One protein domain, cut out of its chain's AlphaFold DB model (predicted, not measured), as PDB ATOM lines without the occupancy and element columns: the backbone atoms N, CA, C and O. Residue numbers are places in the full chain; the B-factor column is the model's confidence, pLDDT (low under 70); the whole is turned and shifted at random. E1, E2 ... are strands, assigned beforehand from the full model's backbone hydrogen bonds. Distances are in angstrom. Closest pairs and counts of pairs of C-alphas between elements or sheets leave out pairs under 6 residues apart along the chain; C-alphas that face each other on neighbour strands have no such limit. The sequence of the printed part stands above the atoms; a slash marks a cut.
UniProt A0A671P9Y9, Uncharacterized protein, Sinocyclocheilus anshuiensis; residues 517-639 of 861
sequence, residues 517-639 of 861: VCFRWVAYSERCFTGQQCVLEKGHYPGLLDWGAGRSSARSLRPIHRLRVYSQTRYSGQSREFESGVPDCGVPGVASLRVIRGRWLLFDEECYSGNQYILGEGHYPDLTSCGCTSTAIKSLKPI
ATOM      1  N   VAL A 517     157.340  91.269 134.321       48.19
ATOM      2  CA  VAL A 517     156.024  90.636 134.288       48.19
ATOM      3  C   VAL A 517     155.764  90.226 132.843       48.19
ATOM      4  O   VAL A 517     155.424  91.055 132.003       48.19
ATOM      5  N   CYS A 518     155.919  88.939 132.527       40.38
ATOM      6  CA  CYS A 518     155.773  88.422 131.158       40.38
ATOM      7  C   CYS A 518     154.326  88.459 130.624       40.38
ATOM      8  O   CYS A 518     154.091  88.270 129.428       40.38
ATOM      9  N   PHE A 519     153.346  88.673 131.505       52.91
ATOM     10  CA  PHE A 519     151.960  88.244 131.340       52.91
ATOM     11  C   PHE A 519     151.002  89.094 132.182       52.91
ATOM     12  O   PHE A 519     151.375  89.503 133.265       52.91
ATOM     13  N   ARG A 520     149.746  89.303 131.754       54.91
ATOM     14  CA  ARG A 520     148.744  89.987 132.599       54.91
ATOM     15  C   ARG A 520     148.445  89.236 133.918       54.91
ATOM     16  O   ARG A 520     148.197  88.026 133.862       54.91
ATOM     17  N   TRP A 521     148.407  89.965 135.044       66.44
ATOM     18  CA  TRP A 521     148.053  89.530 136.418       66.44
ATOM     19  C   TRP A 521     147.033  90.489 137.064       66.44
ATOM     20  O   TRP A 521     146.969  91.650 136.666       66.44
ATOM     21  N   VAL A 522     146.300  90.060 138.105       62.91
ATOM     22  CA  VAL A 522     145.660  91.005 139.053       62.91
ATOM     23  C   VAL A 522     146.458  91.031 140.353       62.91
ATOM     24  O   VAL A 522     146.667  89.983 140.969       62.91
ATOM     25  N   ALA A 523     146.876  92.225 140.764       58.34
ATOM     26  CA  ALA A 523     147.499  92.500 142.053       58.34
ATOM     27  C   ALA A 523     146.479  93.074 143.045       58.34
ATOM     28  O   ALA A 523     145.526  93.749 142.650       58.34
ATOM     29  N   TYR A 524     146.703  92.797 144.327       57.44
ATOM     30  CA  TYR A 524     145.788  93.090 145.430       57.44
ATOM     31  C   TYR A 524     146.515  93.791 146.583       57.44
ATOM     32  O   TYR A 524     147.637  93.411 146.933       57.44
ATOM     33  N   SER A 525     145.876  94.781 147.217       57.88
ATOM     34  CA  SER A 525     146.460  95.525 148.346       57.88
ATOM     35  C   SER A 525     146.573  94.722 149.638       57.88
ATOM     36  O   SER A 525     147.335  95.095 150.532       57.88
ATOM     37  N   GLU A 526     145.827  93.629 149.752       45.28
ATOM     38  CA  GLU A 526     145.786  92.752 150.918       45.28
ATOM     39  C   GLU A 526     146.104  91.298 150.524       45.28
ATOM     40  O   GLU A 526     146.465  91.001 149.381       45.28
ATOM     41  N   ARG A 527     146.076  90.390 151.503       46.50
ATOM     42  CA  ARG A 527     146.286  88.953 151.273       46.50
ATOM     43  C   ARG A 527     145.009  88.322 150.699       46.50
ATOM     44  O   ARG A 527     143.994  88.997 150.580       46.50
ATOM     45  N   CYS A 528     145.058  87.035 150.358       43.75
ATOM     46  CA  CYS A 528     143.868  86.235 150.029       43.75
ATOM     47  C   CYS A 528     142.966  86.829 148.922       43.75
ATOM     48  O   CYS A 528     141.765  86.573 148.900       43.75
ATOM     49  N   PHE A 529     143.539  87.623 148.010       54.59
ATOM     50  CA  PHE A 529     142.834  88.323 146.933       54.59
ATOM     51  C   PHE A 529     141.781  89.348 147.421       54.59
ATOM     52  O   PHE A 529     140.755  89.550 146.767       54.59
ATOM     53  N   THR A 530     142.037  90.023 148.553       42.47
ATOM     54  CA  THR A 530     141.193  91.112 149.092       42.47
ATOM     55  C   THR A 530     141.803  92.508 148.895       42.47
ATOM     56  O   THR A 530     142.936  92.669 148.429       42.47
ATOM     57  N   GLY A 531     141.036  93.548 149.235       62.69
ATOM     58  CA  GLY A 531     141.461  94.945 149.132       62.69
ATOM     59  C   GLY A 531     141.385  95.532 147.715       62.69
ATOM     60  O   GLY A 531     140.671  95.035 146.840       62.69
ATOM     61  N   GLN A 532     142.108  96.634 147.496       59.59
ATOM     62  CA  GLN A 532     142.177  97.342 146.218       59.59
ATOM     63  C   GLN A 532     142.868  96.480 145.156       59.59
ATOM     64  O   GLN A 532     143.928  95.908 145.410       59.59
ATOM     65  N   GLN A 533     142.276  96.428 143.962       68.25
ATOM     66  CA  GLN A 533     142.733  95.602 142.844       68.25
ATOM     67  C   GLN A 533     143.310  96.471 141.725       68.25
ATOM     68  O   GLN A 533     142.758  97.530 141.417       68.25
ATOM     69  N   CYS A 534     144.353  95.991 141.052       62.41
ATOM     70  CA  CYS A 534     144.791  96.538 139.770       62.41
ATOM     71  C   CYS A 534     145.223  95.419 138.817       62.41
ATOM     72  O   CYS A 534     145.628  94.334 139.239       62.41
ATOM     73  N   VAL A 535     145.186  95.699 137.518       64.81
ATOM     74  CA  VAL A 535     145.715  94.796 136.494       64.81
ATOM     75  C   VAL A 535     147.163  95.184 136.201       64.81
ATOM     76  O   VAL A 535     147.417  96.306 135.773       64.81
ATOM     77  N   LEU A 536     148.105  94.267 136.428       62.16
ATOM     78  CA  LEU A 536     149.484  94.414 135.959       62.16
ATOM     79  C   LEU A 536     149.551  93.923 134.511       62.16
ATOM     80  O   LEU A 536     149.245  92.762 134.239       62.16
ATOM     81  N   GLU A 537     149.938  94.801 133.590       62.59
ATOM     82  CA  GLU A 537     150.189  94.510 132.172       62.59
ATOM     83  C   GLU A 537     151.549  93.807 131.971       62.59
ATOM     84  O   GLU A 537     152.380  93.789 132.883       62.59
ATOM     85  N   LYS A 538     151.816  93.261 130.772       57.94
ATOM     86  CA  LYS A 538     153.166  92.769 130.427       57.94
ATOM     87  C   LYS A 538     154.143  93.952 130.399       57.94
ATOM     88  O   LYS A 538     153.920  94.881 129.630       57.94
ATOM     89  N   GLY A 539     155.226  93.902 131.173       55.34
ATOM     90  CA  GLY A 539     156.214  94.986 131.235       55.34
ATOM     91  C   GLY A 539     157.258  94.831 132.341       55.34
ATOM     92  O   GLY A 539     157.253  93.849 133.086       55.34
ATOM     93  N   HIS A 540     158.151  95.816 132.439       55.81
ATOM     94  CA  HIS A 540     159.149  95.936 133.503       55.81
ATOM     95  C   HIS A 540     158.620  96.829 134.645       55.81
ATOM     96  O   HIS A 540     158.111  97.918 134.392       55.81
ATOM     97  N   TYR A 541     158.747  96.370 135.895       57.78
ATOM     98  CA  TYR A 541     158.219  97.027 137.099       57.78
ATOM     99  C   TYR A 541     159.318  97.226 138.162       57.78
ATOM    100  O   TYR A 541     159.387  96.462 139.131       57.78
ATOM    101  N   PRO A 542     160.205  98.225 138.007       45.50
ATOM    102  CA  PRO A 542     161.343  98.410 138.902       45.50
ATOM    103  C   PRO A 542     160.922  98.714 140.352       45.50
ATOM    104  O   PRO A 542     160.110  99.597 140.619       45.50
ATOM    105  N   GLY A 543     161.539  98.017 141.311       49.94
ATOM    106  CA  GLY A 543     161.467  98.346 142.740       49.94
ATOM    107  C   GLY A 543     160.227  97.847 143.497       49.94
ATOM    108  O   GLY A 543     159.626  96.816 143.176       49.94
ATOM    109  N   LEU A 544     159.876  98.562 144.577       46.75
ATOM    110  CA  LEU A 544     158.761  98.246 145.481       46.75
ATOM    111  C   LEU A 544     157.409  98.681 144.891       46.75
ATOM    112  O   LEU A 544     156.643  99.370 145.551       46.75
ATOM    113  N   LEU A 545     157.117  98.209 143.676       48.06
ATOM    114  CA  LEU A 545     155.757  98.060 143.163       48.06
ATOM    115  C   LEU A 545     154.930  99.372 143.241       48.06
ATOM    116  O   LEU A 545     154.099  99.543 144.129       48.06
ATOM    117  N   ASP A 546     155.088 100.253 142.247       45.03
ATOM    118  CA  ASP A 546     154.089 101.285 141.914       45.03
ATOM    119  C   ASP A 546     153.001 100.649 141.016       45.03
ATOM    120  O   ASP A 546     153.148 100.554 139.800       45.03
ATOM    121  N   TRP A 547     151.911 100.155 141.616       60.66
ATOM    122  CA  TRP A 547     150.794  99.456 140.936       60.66
ATOM    123  C   TRP A 547     149.471 100.229 141.062       60.66
ATOM    124  O   TRP A 547     148.404  99.680 141.331       60.66
ATOM    125  N   GLY A 548     149.557 101.545 140.885       47.09
ATOM    126  CA  GLY A 548     148.464 102.491 141.090       47.09
ATOM    127  C   GLY A 548     148.893 103.642 141.997       47.09
ATOM    128  O   GLY A 548     150.032 103.709 142.448       47.09
ATOM    129  N   ALA A 549     147.980 104.575 142.265       42.06
ATOM    130  CA  ALA A 549     148.288 105.865 142.891       42.06
ATOM    131  C   ALA A 549     148.528 105.818 144.424       42.06
ATOM    132  O   ALA A 549     148.037 106.680 145.154       42.06
ATOM    133  N   GLY A 550     149.268 104.829 144.941       51.91
ATOM    134  CA  GLY A 550     149.536 104.688 146.376       51.91
ATOM    135  C   GLY A 550     150.735 103.797 146.713       51.91
ATOM    136  O   GLY A 550     150.894 102.720 146.155       51.91
ATOM    137  N   ARG A 551     151.536 104.224 147.704       45.56
ATOM    138  CA  ARG A 551     152.781 103.581 148.194       45.56
ATOM    139  C   ARG A 551     152.596 102.240 148.936       45.56
ATOM    140  O   ARG A 551     153.383 101.892 149.817       45.56
ATOM    141  N   SER A 552     151.528 101.507 148.661       51.03
ATOM    142  CA  SER A 552     151.367 100.127 149.119       51.03
ATOM    143  C   SER A 552     152.166  99.184 148.212       51.03
ATOM    144  O   SER A 552     152.350  99.474 147.041       51.03
ATOM    145  N   SER A 553     152.594  98.022 148.711       56.12
ATOM    146  CA  SER A 553     153.134  96.939 147.869       56.12
ATOM    147  C   SER A 553     152.092  95.829 147.756       56.12
ATOM    148  O   SER A 553     151.449  95.520 148.760       56.12
ATOM    149  N   ALA A 554     151.930  95.228 146.573       53.28
ATOM    150  CA  ALA A 554     150.940  94.176 146.353       53.28
ATOM    151  C   ALA A 554     151.160  93.002 147.326       53.28
ATOM    152  O   ALA A 554     152.281  92.506 147.468       53.28
ATOM    153  N   ARG A 555     150.096  92.590 148.021       52.19
ATOM    154  CA  ARG A 555     150.117  91.571 149.086       52.19
ATOM    155  C   ARG A 555     149.529  90.226 148.668       52.19
ATOM    156  O   ARG A 555     149.793  89.236 149.343       52.19
ATOM    157  N   SER A 556     148.792  90.177 147.563       47.25
ATOM    158  CA  SER A 556     148.495  88.945 146.833       47.25
ATOM    159  C   SER A 556     148.390  89.224 145.328       47.25
ATOM    160  O   SER A 556     148.234  90.369 144.894       47.25
ATOM    161  N   LEU A 557     148.574  88.178 144.525       52.38
ATOM    162  CA  LEU A 557     148.706  88.222 143.068       52.38
ATOM    163  C   LEU A 557     148.034  86.973 142.497       52.38
ATOM    164  O   LEU A 557     148.408  85.874 142.898       52.38
ATOM    165  N   ARG A 558     147.082  87.121 141.568       56.25
ATOM    166  CA  ARG A 558     146.481  85.978 140.851       56.25
ATOM    167  C   ARG A 558     146.829  86.010 139.360       56.25
ATOM    168  O   ARG A 558     146.746  87.092 138.755       56.25
ATOM    169  N   PRO A 559     147.162  84.864 138.741       60.09
ATOM    170  CA  PRO A 559     147.334  84.804 137.301       60.09
ATOM    171  C   PRO A 559     145.975  85.035 136.644       60.09
ATOM    172  O   PRO A 559     144.953  84.495 137.068       60.09
ATOM    173  N   ILE A 560     145.946  85.856 135.597       67.62
ATOM    174  CA  ILE A 560     144.727  86.040 134.810       67.62
ATOM    175  C   ILE A 560     144.556  84.815 133.903       67.62
ATOM    176  O   ILE A 560     145.374  84.583 133.005       67.62
ATOM    177  N   HIS A 561     143.492  84.038 134.147       78.12
ATOM    178  CA  HIS A 561     142.921  83.127 133.151       78.12
ATOM    179  C   HIS A 561     142.512  83.963 131.941       78.12
ATOM    180  O   HIS A 561     141.973  85.052 132.114       78.12
ATOM    181  N   ARG A 562     142.749  83.490 130.717       85.94
ATOM    182  CA  ARG A 562     142.514  84.301 129.521       85.94
ATOM    183  C   ARG A 562     142.019  83.453 128.358       85.94
ATOM    184  O   ARG A 562     142.735  82.580 127.879       85.94
ATOM    185  N   LEU A 563     140.818  83.744 127.873       92.81
ATOM    186  CA  LEU A 563     140.200  83.090 126.718       92.81
ATOM    187  C   LEU A 563     139.761  84.151 125.712       92.81
ATOM    188  O   LEU A 563     139.156  85.148 126.092       92.81
ATOM    189  N   ARG A 564     140.032  83.937 124.424       93.44
ATOM    190  CA  ARG A 564     139.486  84.756 123.337       93.44
ATOM    191  C   ARG A 564     138.631  83.898 122.406       93.44
ATOM    192  O   ARG A 564     139.117  82.910 121.862       93.44
ATOM    193  N   VAL A 565     137.373  84.287 122.222       94.44
ATOM    194  CA  VAL A 565     136.418  83.640 121.306       94.44
ATOM    195  C   VAL A 565     136.294  84.434 120.011       94.44
ATOM    196  O   VAL A 565     136.529  85.645 120.003       94.44
ATOM    197  N   TYR A 566     135.897  83.757 118.937       93.81
ATOM    198  CA  TYR A 566     135.787  84.301 117.587       93.81
ATOM    199  C   TYR A 566     134.491  83.832 116.910       93.81
ATOM    200  O   TYR A 566     134.118  82.665 117.035       93.81
ATOM    201  N   SER A 567     133.817  84.717 116.171       93.25
ATOM    202  CA  SER A 567     132.534  84.446 115.493       93.25
ATOM    203  C   SER A 567     132.669  83.725 114.140       93.25
ATOM    204  O   SER A 567     131.693  83.586 113.405       93.25
ATOM    205  N   GLN A 568     133.891  83.360 113.746       92.56
ATOM    206  CA  GLN A 568     134.207  82.584 112.545       92.56
ATOM    207  C   GLN A 568     135.340  81.597 112.873       92.56
ATOM    208  O   GLN A 568     135.991  81.704 113.917       92.56
ATOM    209  N   THR A 569     135.571  80.612 112.005       92.69
ATOM    210  CA  THR A 569     136.675  79.650 112.162       92.69
ATOM    211  C   THR A 569     138.038  80.306 111.900       92.69
ATOM    212  O   THR A 569     138.126  81.437 111.414       92.69
ATOM    213  N   ARG A 570     139.126  79.611 112.248       91.25
ATOM    214  CA  ARG A 570     140.521  80.057 112.058       91.25
ATOM    215  C   ARG A 570     140.817  81.447 112.655       91.25
ATOM    216  O   ARG A 570     141.619  82.197 112.108       91.25
ATOM    217  N   TYR A 571     140.191  81.774 113.789       91.19
ATOM    218  CA  TYR A 571     140.423  83.000 114.569       91.19
ATOM    219  C   TYR A 571     140.050  84.303 113.838       91.19
ATOM    220  O   TYR A 571     140.711  85.331 113.999       91.19
ATOM    221  N   SER A 572     138.985  84.259 113.035       90.38
ATOM    222  CA  SER A 572     138.501  85.383 112.222       90.38
ATOM    223  C   SER A 572     137.133  85.918 112.690       90.38
ATOM    224  O   SER A 572     136.530  85.401 113.633       90.38
ATOM    225  N   GLY A 573     136.638  86.987 112.057       90.94
ATOM    226  CA  GLY A 573     135.360  87.618 112.407       90.94
ATOM    227  C   GLY A 573     135.409  88.497 113.666       90.94
ATOM    228  O   GLY A 573     136.449  89.051 114.025       90.94
ATOM    229  N   GLN A 574     134.262  88.657 114.333       91.75
ATOM    230  CA  GLN A 574     134.179  89.376 115.607       91.75
ATOM    231  C   GLN A 574     134.867  88.550 116.697       91.75
ATOM    232  O   GLN A 574     134.636  87.346 116.784       91.75
ATOM    233  N   SER A 575     135.663  89.184 117.562       91.88
ATOM    234  CA  SER A 575     136.264  88.508 118.717       91.88
ATOM    235  C   SER A 575     135.951  89.209 120.036       91.88
ATOM    236  O   SER A 575     135.688  90.413 120.069       91.88
ATOM    237  N   ARG A 576     135.963  88.438 121.127       92.81
ATOM    238  CA  ARG A 576     135.831  88.928 122.505       92.81
ATOM    239  C   ARG A 576     136.782  88.158 123.409       92.81
ATOM    240  O   ARG A 576     137.018  86.971 123.198       92.81
ATOM    241  N   GLU A 577     137.339  88.849 124.393       92.31
ATOM    242  CA  GLU A 577     138.276  88.301 125.368       92.31
ATOM    243  C   GLU A 577     137.630  88.265 126.755       92.31
ATOM    244  O   GLU A 577     136.883  89.175 127.113       92.31
ATOM    245  N   PHE A 578     137.919  87.210 127.512       90.00
ATOM    246  CA  PHE A 578     137.371  86.943 128.833       90.00
ATOM    247  C   PHE A 578     138.492  86.621 129.818       90.00
ATOM    248  O   PHE A 578     139.387  85.823 129.524       90.00
ATOM    249  N   GLU A 579     138.398  87.231 130.998       88.00
ATOM    250  CA  GLU A 579     139.312  87.036 132.133       88.00
ATOM    251  C   GLU A 579     138.574  86.488 133.383       88.00
ATOM    252  O   GLU A 579     139.179  86.184 134.409       88.00
ATOM    253  N   SER A 580     137.250  86.313 133.277       87.62
ATOM    254  CA  SER A 580     136.338  85.744 134.277       87.62
ATOM    255  C   SER A 580     135.224  84.950 133.584       87.62
ATOM    256  O   SER A 580     135.127  84.956 132.357       87.62
ATOM    257  N   GLY A 581     134.361  84.284 134.357       92.00
ATOM    258  CA  GLY A 581     133.166  83.650 133.797       92.00
ATOM    259  C   GLY A 581     132.098  84.654 133.364       92.00
ATOM    260  O   GLY A 581     132.001  85.738 133.944       92.00
ATOM    261  N   VAL A 582     131.312  84.280 132.353       93.69
ATOM    262  CA  VAL A 582     130.146  85.025 131.860       93.69
ATOM    263  C   VAL A 582     128.964  84.080 131.579       93.69
ATOM    264  O   VAL A 582     129.169  83.017 130.984       93.69
ATOM    265  N   PRO A 583     127.724  84.451 131.963       93.56
ATOM    266  CA  PRO A 583     126.521  83.660 131.686       93.56
ATOM    267  C   PRO A 583     126.015  83.812 130.241       93.56
ATOM    268  O   PRO A 583     125.186  83.019 129.811       93.56
ATOM    269  N   ASP A 584     126.520  84.799 129.496       91.75
ATOM    270  CA  ASP A 584     126.401  84.914 128.040       91.75
ATOM    271  C   ASP A 584     127.742  85.402 127.463       91.75
ATOM    272  O   ASP A 584     128.309  86.402 127.914       91.75
ATOM    273  N   CYS A 585     128.248  84.708 126.445       87.56
ATOM    274  CA  CYS A 585     129.380  85.123 125.626       87.56
ATOM    275  C   CYS A 585     129.111  86.465 124.926       87.56
ATOM    276  O   CYS A 585     130.037  87.252 124.713       87.56
ATOM    277  N   GLY A 586     127.866  86.716 124.510       82.88
ATOM    278  CA  GLY A 586     127.432  87.884 123.745       82.88
ATOM    279  C   GLY A 586     128.171  88.057 122.412       82.88
ATOM    280  O   GLY A 586     128.347  89.185 121.943       82.88
ATOM    281  N   VAL A 587     128.644  86.946 121.838       81.88
ATOM    282  CA  VAL A 587     129.232  86.833 120.497       81.88
ATOM    283  C   VAL A 587     128.387  85.810 119.731       81.88
ATOM    284  O   VAL A 587     128.411  84.630 120.087       81.88
ATOM    285  N   PRO A 588     127.606  86.221 118.717       78.19
ATOM    286  CA  PRO A 588     126.719  85.307 118.008       78.19
ATOM    287  C   PRO A 588     127.535  84.312 117.176       78.19
ATOM    288  O   PRO A 588     128.368  84.715 116.366       78.19
ATOM    289  N   GLY A 589     127.276  83.015 117.363       83.75
ATOM    290  CA  GLY A 589     127.943  81.953 116.607       83.75
ATOM    291  C   GLY A 589     129.446  81.863 116.880       83.75
ATOM    292  O   GLY A 589     130.239  81.940 115.945       83.75
ATOM    293  N   VAL A 590     129.847  81.707 118.151       90.88
ATOM    294  CA  VAL A 590     131.232  81.341 118.502       90.88
ATOM    295  C   VAL A 590     131.640  80.102 117.701       90.88
ATOM    296  O   VAL A 590     131.004  79.058 117.820       90.88
ATOM    297  N   ALA A 591     132.687  80.232 116.887       91.12
ATOM    298  CA  ALA A 591     133.098  79.232 115.905       91.12
ATOM    299  C   ALA A 591     134.593  78.872 115.972       91.12
ATOM    300  O   ALA A 591     134.974  77.836 115.437       91.12
ATOM    301  N   SER A 592     135.441  79.674 116.628       93.56
ATOM    302  CA  SER A 592     136.803  79.276 117.023       93.56
ATOM    303  C   SER A 592     137.251  79.974 118.308       93.56
ATOM    304  O   SER A 592     136.679  80.992 118.709       93.56
ATOM    305  N   LEU A 593     138.241  79.400 118.999       94.75
ATOM    306  CA  LEU A 593     138.668  79.834 120.329       94.75
ATOM    307  C   LEU A 593     140.194  79.773 120.487       94.75
ATOM    308  O   LEU A 593     140.873  78.907 119.943       94.75
ATOM    309  N   ARG A 594     140.752  80.679 121.291       93.94
ATOM    310  CA  ARG A 594     142.137  80.610 121.773       93.94
ATOM    311  C   ARG A 594     142.131  80.700 123.286       93.94
ATOM    312  O   ARG A 594     141.812  81.754 123.840       93.94
ATOM    313  N   VAL A 595     142.493  79.607 123.946       92.00
ATOM    314  CA  VAL A 595     142.733  79.606 125.386       92.00
ATOM    315  C   VAL A 595     144.169  80.074 125.585       92.00
ATOM    316  O   VAL A 595     145.120  79.335 125.357       92.00
ATOM    317  N   ILE A 596     144.307  81.353 125.929       86.50
ATOM    318  CA  ILE A 596     145.585  82.058 126.071       86.50
ATOM    319  C   ILE A 596     146.205  81.785 127.449       86.50
ATOM    320  O   ILE A 596     147.424  81.864 127.579       86.50
ATOM    321  N   ARG A 597     145.386  81.506 128.479       80.19
ATOM    322  CA  ARG A 597     145.855  81.015 129.785       80.19
ATOM    323  C   ARG A 597     144.764  80.366 130.641       80.19
ATOM    324  O   ARG A 597     143.607  80.798 130.616       80.19
ATOM    325  N   GLY A 598     145.175  79.420 131.479       81.81
ATOM    326  CA  GLY A 598     144.342  78.635 132.384       81.81
ATOM    327  C   GLY A 598     143.453  77.623 131.659       81.81
ATOM    328  O   GLY A 598     143.302  77.657 130.441       81.81
ATOM    329  N   ARG A 599     142.812  76.731 132.419       89.00
ATOM    330  CA  ARG A 599     141.742  75.867 131.898       89.00
ATOM    331  C   ARG A 599     140.393  76.582 131.928       89.00
ATOM    332  O   ARG A 599     140.158  77.425 132.799       89.00
ATOM    333  N   TRP A 600     139.511  76.233 130.995       93.94
ATOM    334  CA  TRP A 600     138.181  76.832 130.847       93.94
ATOM    335  C   TRP A 600     137.106  75.764 130.649       93.94
ATOM    336  O   TRP A 600     137.323  74.774 129.955       93.94
ATOM    337  N   LEU A 601     135.944  75.997 131.258       95.56
ATOM    338  CA  LEU A 601     134.729  75.211 131.093       95.56
ATOM    339  C   LEU A 601     133.761  76.008 130.223       95.56
ATOM    340  O   LEU A 601     133.405  77.139 130.569       95.56
ATOM    341  N   LEU A 602     133.361  75.428 129.098       95.38
ATOM    342  CA  LEU A 602     132.404  75.999 128.157       95.38
ATOM    343  C   LEU A 602     131.074  75.255 128.229       95.38
ATOM    344  O   LEU A 602     131.042  74.073 128.571       95.38
ATOM    345  N   PHE A 603     130.015  75.950 127.834       94.75
ATOM    346  CA  PHE A 603     128.639  75.476 127.832       94.75
ATOM    347  C   PHE A 603     127.952  75.871 126.520       94.75
ATOM    348  O   PHE A 603     128.161  76.983 126.018       94.75
ATOM    349  N   ASP A 604     127.117  74.992 125.963       93.12
ATOM    350  CA  ASP A 604     126.316  75.303 124.770       93.12
ATOM    351  C   ASP A 604     125.015  76.074 125.065       93.12
ATOM    352  O   ASP A 604     124.406  76.639 124.151       93.12
ATOM    353  N   GLU A 605     124.642  76.202 126.340       92.88
ATOM    354  CA  GLU A 605     123.550  77.060 126.805       92.88
ATOM    355  C   GLU A 605     124.038  78.274 127.627       92.88
ATOM    356  O   GLU A 605     125.218  78.423 127.965       92.88
ATOM    357  N   GLU A 606     123.119  79.207 127.881       93.06
ATOM    358  CA  GLU A 606     123.331  80.376 128.745       93.06
ATOM    359  C   GLU A 606     123.396  79.961 130.228       93.06
ATOM    360  O   GLU A 606     123.047  78.843 130.596       93.06
ATOM    361  N   CYS A 607     123.834  80.870 131.103       94.44
ATOM    362  CA  CYS A 607     123.788  80.700 132.564       94.44
ATOM    363  C   CYS A 607     124.472  79.428 133.115       94.44
ATOM    364  O   CYS A 607     124.170  79.006 134.231       94.44
ATOM    365  N   TYR A 608     125.436  78.867 132.378       94.69
ATOM    366  CA  TYR A 608     126.180  77.650 132.717       94.69
ATOM    367  C   TYR A 608     125.338  76.353 132.739       94.69
ATOM    368  O   TYR A 608     125.661  75.436 133.498       94.69
ATOM    369  N   SER A 609     124.273  76.259 131.926       92.56
ATOM    370  CA  SER A 609     123.529  75.007 131.679       92.56
ATOM    371  C   SER A 609     123.985  74.283 130.400       92.56
ATOM    372  O   SER A 609     124.874  74.748 129.689       92.56
ATOM    373  N   GLY A 610     123.386  73.128 130.097       92.06
ATOM    374  CA  GLY A 610     123.672  72.370 128.876       92.06
ATOM    375  C   GLY A 610     124.903  71.460 128.961       92.06
ATOM    376  O   GLY A 610     125.324  71.028 130.035       92.06
ATOM    377  N   ASN A 611     125.458  71.124 127.798       92.81
ATOM    378  CA  ASN A 611     126.606  70.235 127.649       92.81
ATOM    379  C   ASN A 611     127.908  70.964 127.996       92.81
ATOM    380  O   ASN A 611     128.136  72.087 127.543       92.81
ATOM    381  N   GLN A 612     128.786  70.303 128.755       95.06
ATOM    382  CA  GLN A 612     130.054  70.883 129.193       95.06
ATOM    383  C   GLN A 612     131.216  70.474 128.281       95.06
ATOM    384  O   GLN A 612     131.315  69.319 127.860       95.06
ATOM    385  N   TYR A 613     132.141  71.405 128.042       94.12
ATOM    386  CA  TYR A 613     133.376  71.159 127.293       94.12
ATOM    387  C   TYR A 613     134.576  71.755 128.039       94.12
ATOM    388  O   TYR A 613     134.584  72.945 128.362       94.12
ATOM    389  N   ILE A 614     135.585  70.931 128.336       94.31
ATOM    390  CA  ILE A 614     136.760  71.319 129.132       94.31
ATOM    391  C   ILE A 614     137.947  71.567 128.205       94.31
ATOM    392  O   ILE A 614     138.475  70.631 127.605       94.31
ATOM    393  N   LEU A 615     138.400  72.820 128.115       92.88
ATOM    394  CA  LEU A 615     139.547  73.202 127.289       92.88
ATOM    395  C   LEU A 615     140.804  73.478 128.125       92.88
ATOM    396  O   LEU A 615     140.755  74.086 129.200       92.88
ATOM    397  N   GLY A 616     141.939  73.024 127.591       88.62
ATOM    398  CA  GLY A 616     143.282  73.377 128.046       88.62
ATOM    399  C   GLY A 616     143.777  74.667 127.397       88.62
ATOM    400  O   GLY A 616     143.097  75.236 126.548       88.62
ATOM    401  N   GLU A 617     144.975  75.116 127.774       88.00
ATOM    402  CA  GLU A 617     145.674  76.165 127.023       88.00
ATOM    403  C   GLU A 617     145.960  75.674 125.601       88.00
ATOM    404  O   GLU A 617     146.384  74.533 125.411       88.00
ATOM    405  N   GLY A 618     145.678  76.501 124.590       87.44
ATOM    406  CA  GLY A 618     145.744  76.032 123.212       87.44
ATOM    407  C   GLY A 618     144.975  76.844 122.176       87.44
ATOM    408  O   GLY A 618     144.399  77.910 122.423       87.44
ATOM    409  N   HIS A 619     145.019  76.308 120.962       91.62
ATOM    410  CA  HIS A 619     144.572  76.922 119.721       91.62
ATOM    411  C   HIS A 619     143.501  76.032 119.080       91.62
ATOM    412  O   HIS A 619     143.817  74.961 118.569       91.62
ATOM    413  N   TYR A 620     142.248  76.488 119.101       94.25
ATOM    414  CA  TYR A 620     141.085  75.727 118.654       94.25
ATOM    415  C   TYR A 620     140.470  76.374 117.397       94.25
ATOM    416  O   TYR A 620     139.637  77.279 117.520       94.25
ATOM    417  N   PRO A 621     140.899  75.988 116.175       92.12
ATOM    418  CA  PRO A 621     140.538  76.685 114.933       92.12
ATOM    419  C   PRO A 621     139.071  76.509 114.517       92.12
ATOM    420  O   PRO A 621     138.602  77.236 113.638       92.12
ATOM    421  N   ASP A 622     138.353  75.580 115.141       91.56
ATOM    422  CA  ASP A 622     136.945  75.266 114.909       91.56
ATOM    423  C   ASP A 622     136.324  74.591 116.150       91.56
ATOM    424  O   ASP A 622     137.039  74.100 117.026       91.56
ATOM    425  N   LEU A 623     134.991  74.546 116.245       90.69
ATOM    426  CA  LEU A 623     134.299  73.873 117.358       90.69
ATOM    427  C   LEU A 623     134.601  72.366 117.432       90.69
ATOM    428  O   LEU A 623     134.681  71.809 118.524       90.69
ATOM    429  N   THR A 624     134.849  71.707 116.299       89.06
ATOM    430  CA  THR A 624     135.228  70.286 116.261       89.06
ATOM    431  C   THR A 624     136.540  70.011 116.999       89.06
ATOM    432  O   THR A 624     136.613  69.043 117.754       89.06
ATOM    433  N   SER A 625     137.536  70.896 116.896       87.25
ATOM    434  CA  SER A 625     138.791  70.812 117.660       87.25
ATOM    435  C   SER A 625     138.613  70.969 119.179       87.25
ATOM    436  O   SER A 625     139.464  70.528 119.947       87.25
ATOM    437  N   CYS A 626     137.496  71.552 119.628       82.44
ATOM    438  CA  CYS A 626     137.124  71.645 121.045       82.44
ATOM    439  C   CYS A 626     136.445  70.366 121.574       82.44
ATOM    440  O   CYS A 626     136.110  70.295 122.755       82.44
ATOM    441  N   GLY A 627     136.155  69.389 120.705       83.06
ATOM    442  CA  GLY A 627     135.221  68.299 121.002       83.06
ATOM    443  C   GLY A 627     133.753  68.749 121.058       83.06
ATOM    444  O   GLY A 627     132.896  67.991 121.512       83.06
ATOM    445  N   CYS A 628     133.438  69.971 120.611       82.38
ATOM    446  CA  CYS A 628     132.088  70.517 120.677       82.38
ATOM    447  C   CYS A 628     131.208  69.937 119.566       82.38
ATOM    448  O   CYS A 628     131.325  70.291 118.395       82.38
ATOM    449  N   THR A 629     130.292  69.055 119.963       74.94
ATOM    450  CA  THR A 629     129.218  68.505 119.122       74.94
ATOM    451  C   THR A 629     128.069  69.490 118.890       74.94
ATOM    452  O   THR A 629     127.282  69.305 117.962       74.94
ATOM    453  N   SER A 630     127.963  70.532 119.720       73.31
ATOM    454  CA  SER A 630     126.962  71.594 119.596       73.31
ATOM    455  C   SER A 630     127.410  72.699 118.634       73.31
ATOM    456  O   SER A 630     128.601  72.943 118.447       73.31
ATOM    457  N   THR A 631     126.449  73.394 118.021       72.88
ATOM    458  CA  THR A 631     126.699  74.440 117.008       72.88
ATOM    459  C   THR A 631     126.904  75.841 117.590       72.88
ATOM    460  O   THR A 631     127.110  76.792 116.833       72.88
ATOM    461  N   ALA A 632     126.846  75.993 118.914       81.38
ATOM    462  CA  ALA A 632     127.094  77.247 119.611       81.38
ATOM    463  C   ALA A 632     127.756  76.996 120.971       81.38
ATOM    464  O   ALA A 632     127.433  76.027 121.650       81.38
ATOM    465  N   ILE A 633     128.628  77.917 121.384       92.31
ATOM    466  CA  ILE A 633     129.064  78.074 122.775       92.31
ATOM    467  C   ILE A 633     128.485  79.386 123.290       92.31
ATOM    468  O   ILE A 633     128.708  80.441 122.691       92.31
ATOM    469  N   LYS A 634     127.723  79.308 124.381       92.81
ATOM    470  CA  LYS A 634     126.909  80.413 124.894       92.81
ATOM    471  C   LYS A 634     127.345  80.935 126.252       92.81
ATOM    472  O   LYS A 634     127.220  82.132 126.469       92.81
ATOM    473  N   SER A 635     127.872  80.103 127.143       95.12
ATOM    474  CA  SER A 635     128.431  80.571 128.416       95.12
ATOM    475  C   SER A 635     129.740  79.860 128.748       95.12
ATOM    476  O   SER A 635     130.059  78.809 128.189       95.12
ATOM    477  N   LEU A 636     130.566  80.489 129.584       95.69
ATOM    478  CA  LEU A 636     131.925  80.018 129.862       95.69
ATOM    479  C   LEU A 636     132.437  80.511 131.213       95.69
ATOM    480  O   LEU A 636     132.102  81.614 131.640       95.69
ATOM    481  N   LYS A 637     133.271  79.713 131.884       95.31
ATOM    482  CA  LYS A 637     133.960  80.103 133.124       95.31
ATOM    483  C   LYS A 637     135.366  79.501 133.216       95.31
ATOM    484  O   LYS A 637     135.577  78.392 132.724       95.31
ATOM    485  N   PRO A 638     136.338  80.197 133.834       92.25
ATOM    486  CA  PRO A 638     137.631  79.598 134.135       92.25
ATOM    487  C   PRO A 638     137.443  78.439 135.120       92.25
ATOM    488  O   PRO A 638     136.603  78.509 136.019       92.25
ATOM    489  N   ILE A 639     138.230  77.378 134.958       90.44
ATOM    490  CA  ILE A 639     138.291  76.276 135.922       90.44
ATOM    491  C   ILE A 639     139.346  76.641 136.971       90.44
ATOM    492  O   ILE A 639     140.475  76.939 136.574       90.44
TER     493      ILE A 639
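This is residues 517 to 639 of the 861 residues of an uncharacterized protein of Sinocyclocheilus anshuiensis (UniProt A0A671P9Y9). With little regular structure, two lobes lie end to end: the larger holds sheets E5 E4 E6 E9 and E8 E7 E10, the smaller E2 E1 E3. E3 runs on into E4 at 32 degrees. Of 123 printed residues, 42 are in ten strands, with no named helix: all strand, the sheets antiparallel. The whole spans 50 by 26 by 21 A, only just loose, close to compact, with radius of gyration of the C-alphas 16.7 A.

E4, residues 562 to 566, and E6, 592 to 597, are antiparallel neighbours, with N 564 and O 594 within hydrogen-bond range at 2.9 A. E1, 521 to 524, is apart from E4.

E2 spans residues 533 to 536, E3 556 to 559, E5 575 to 578, E7 600 to 603, E8 612 to 615, E9 618 to 620, E10 635 to 638. E6 is 15.7 A long. C-alpha 521 is at (148.053, 89.530, 136.418), C-alpha 638 at (137.631, 79.598, 134.135).

The printed part has no cut. E2 to E3, E5 to E6 and E9 to E10 are long links. Residues 517 to 560 have pLDDT under 70.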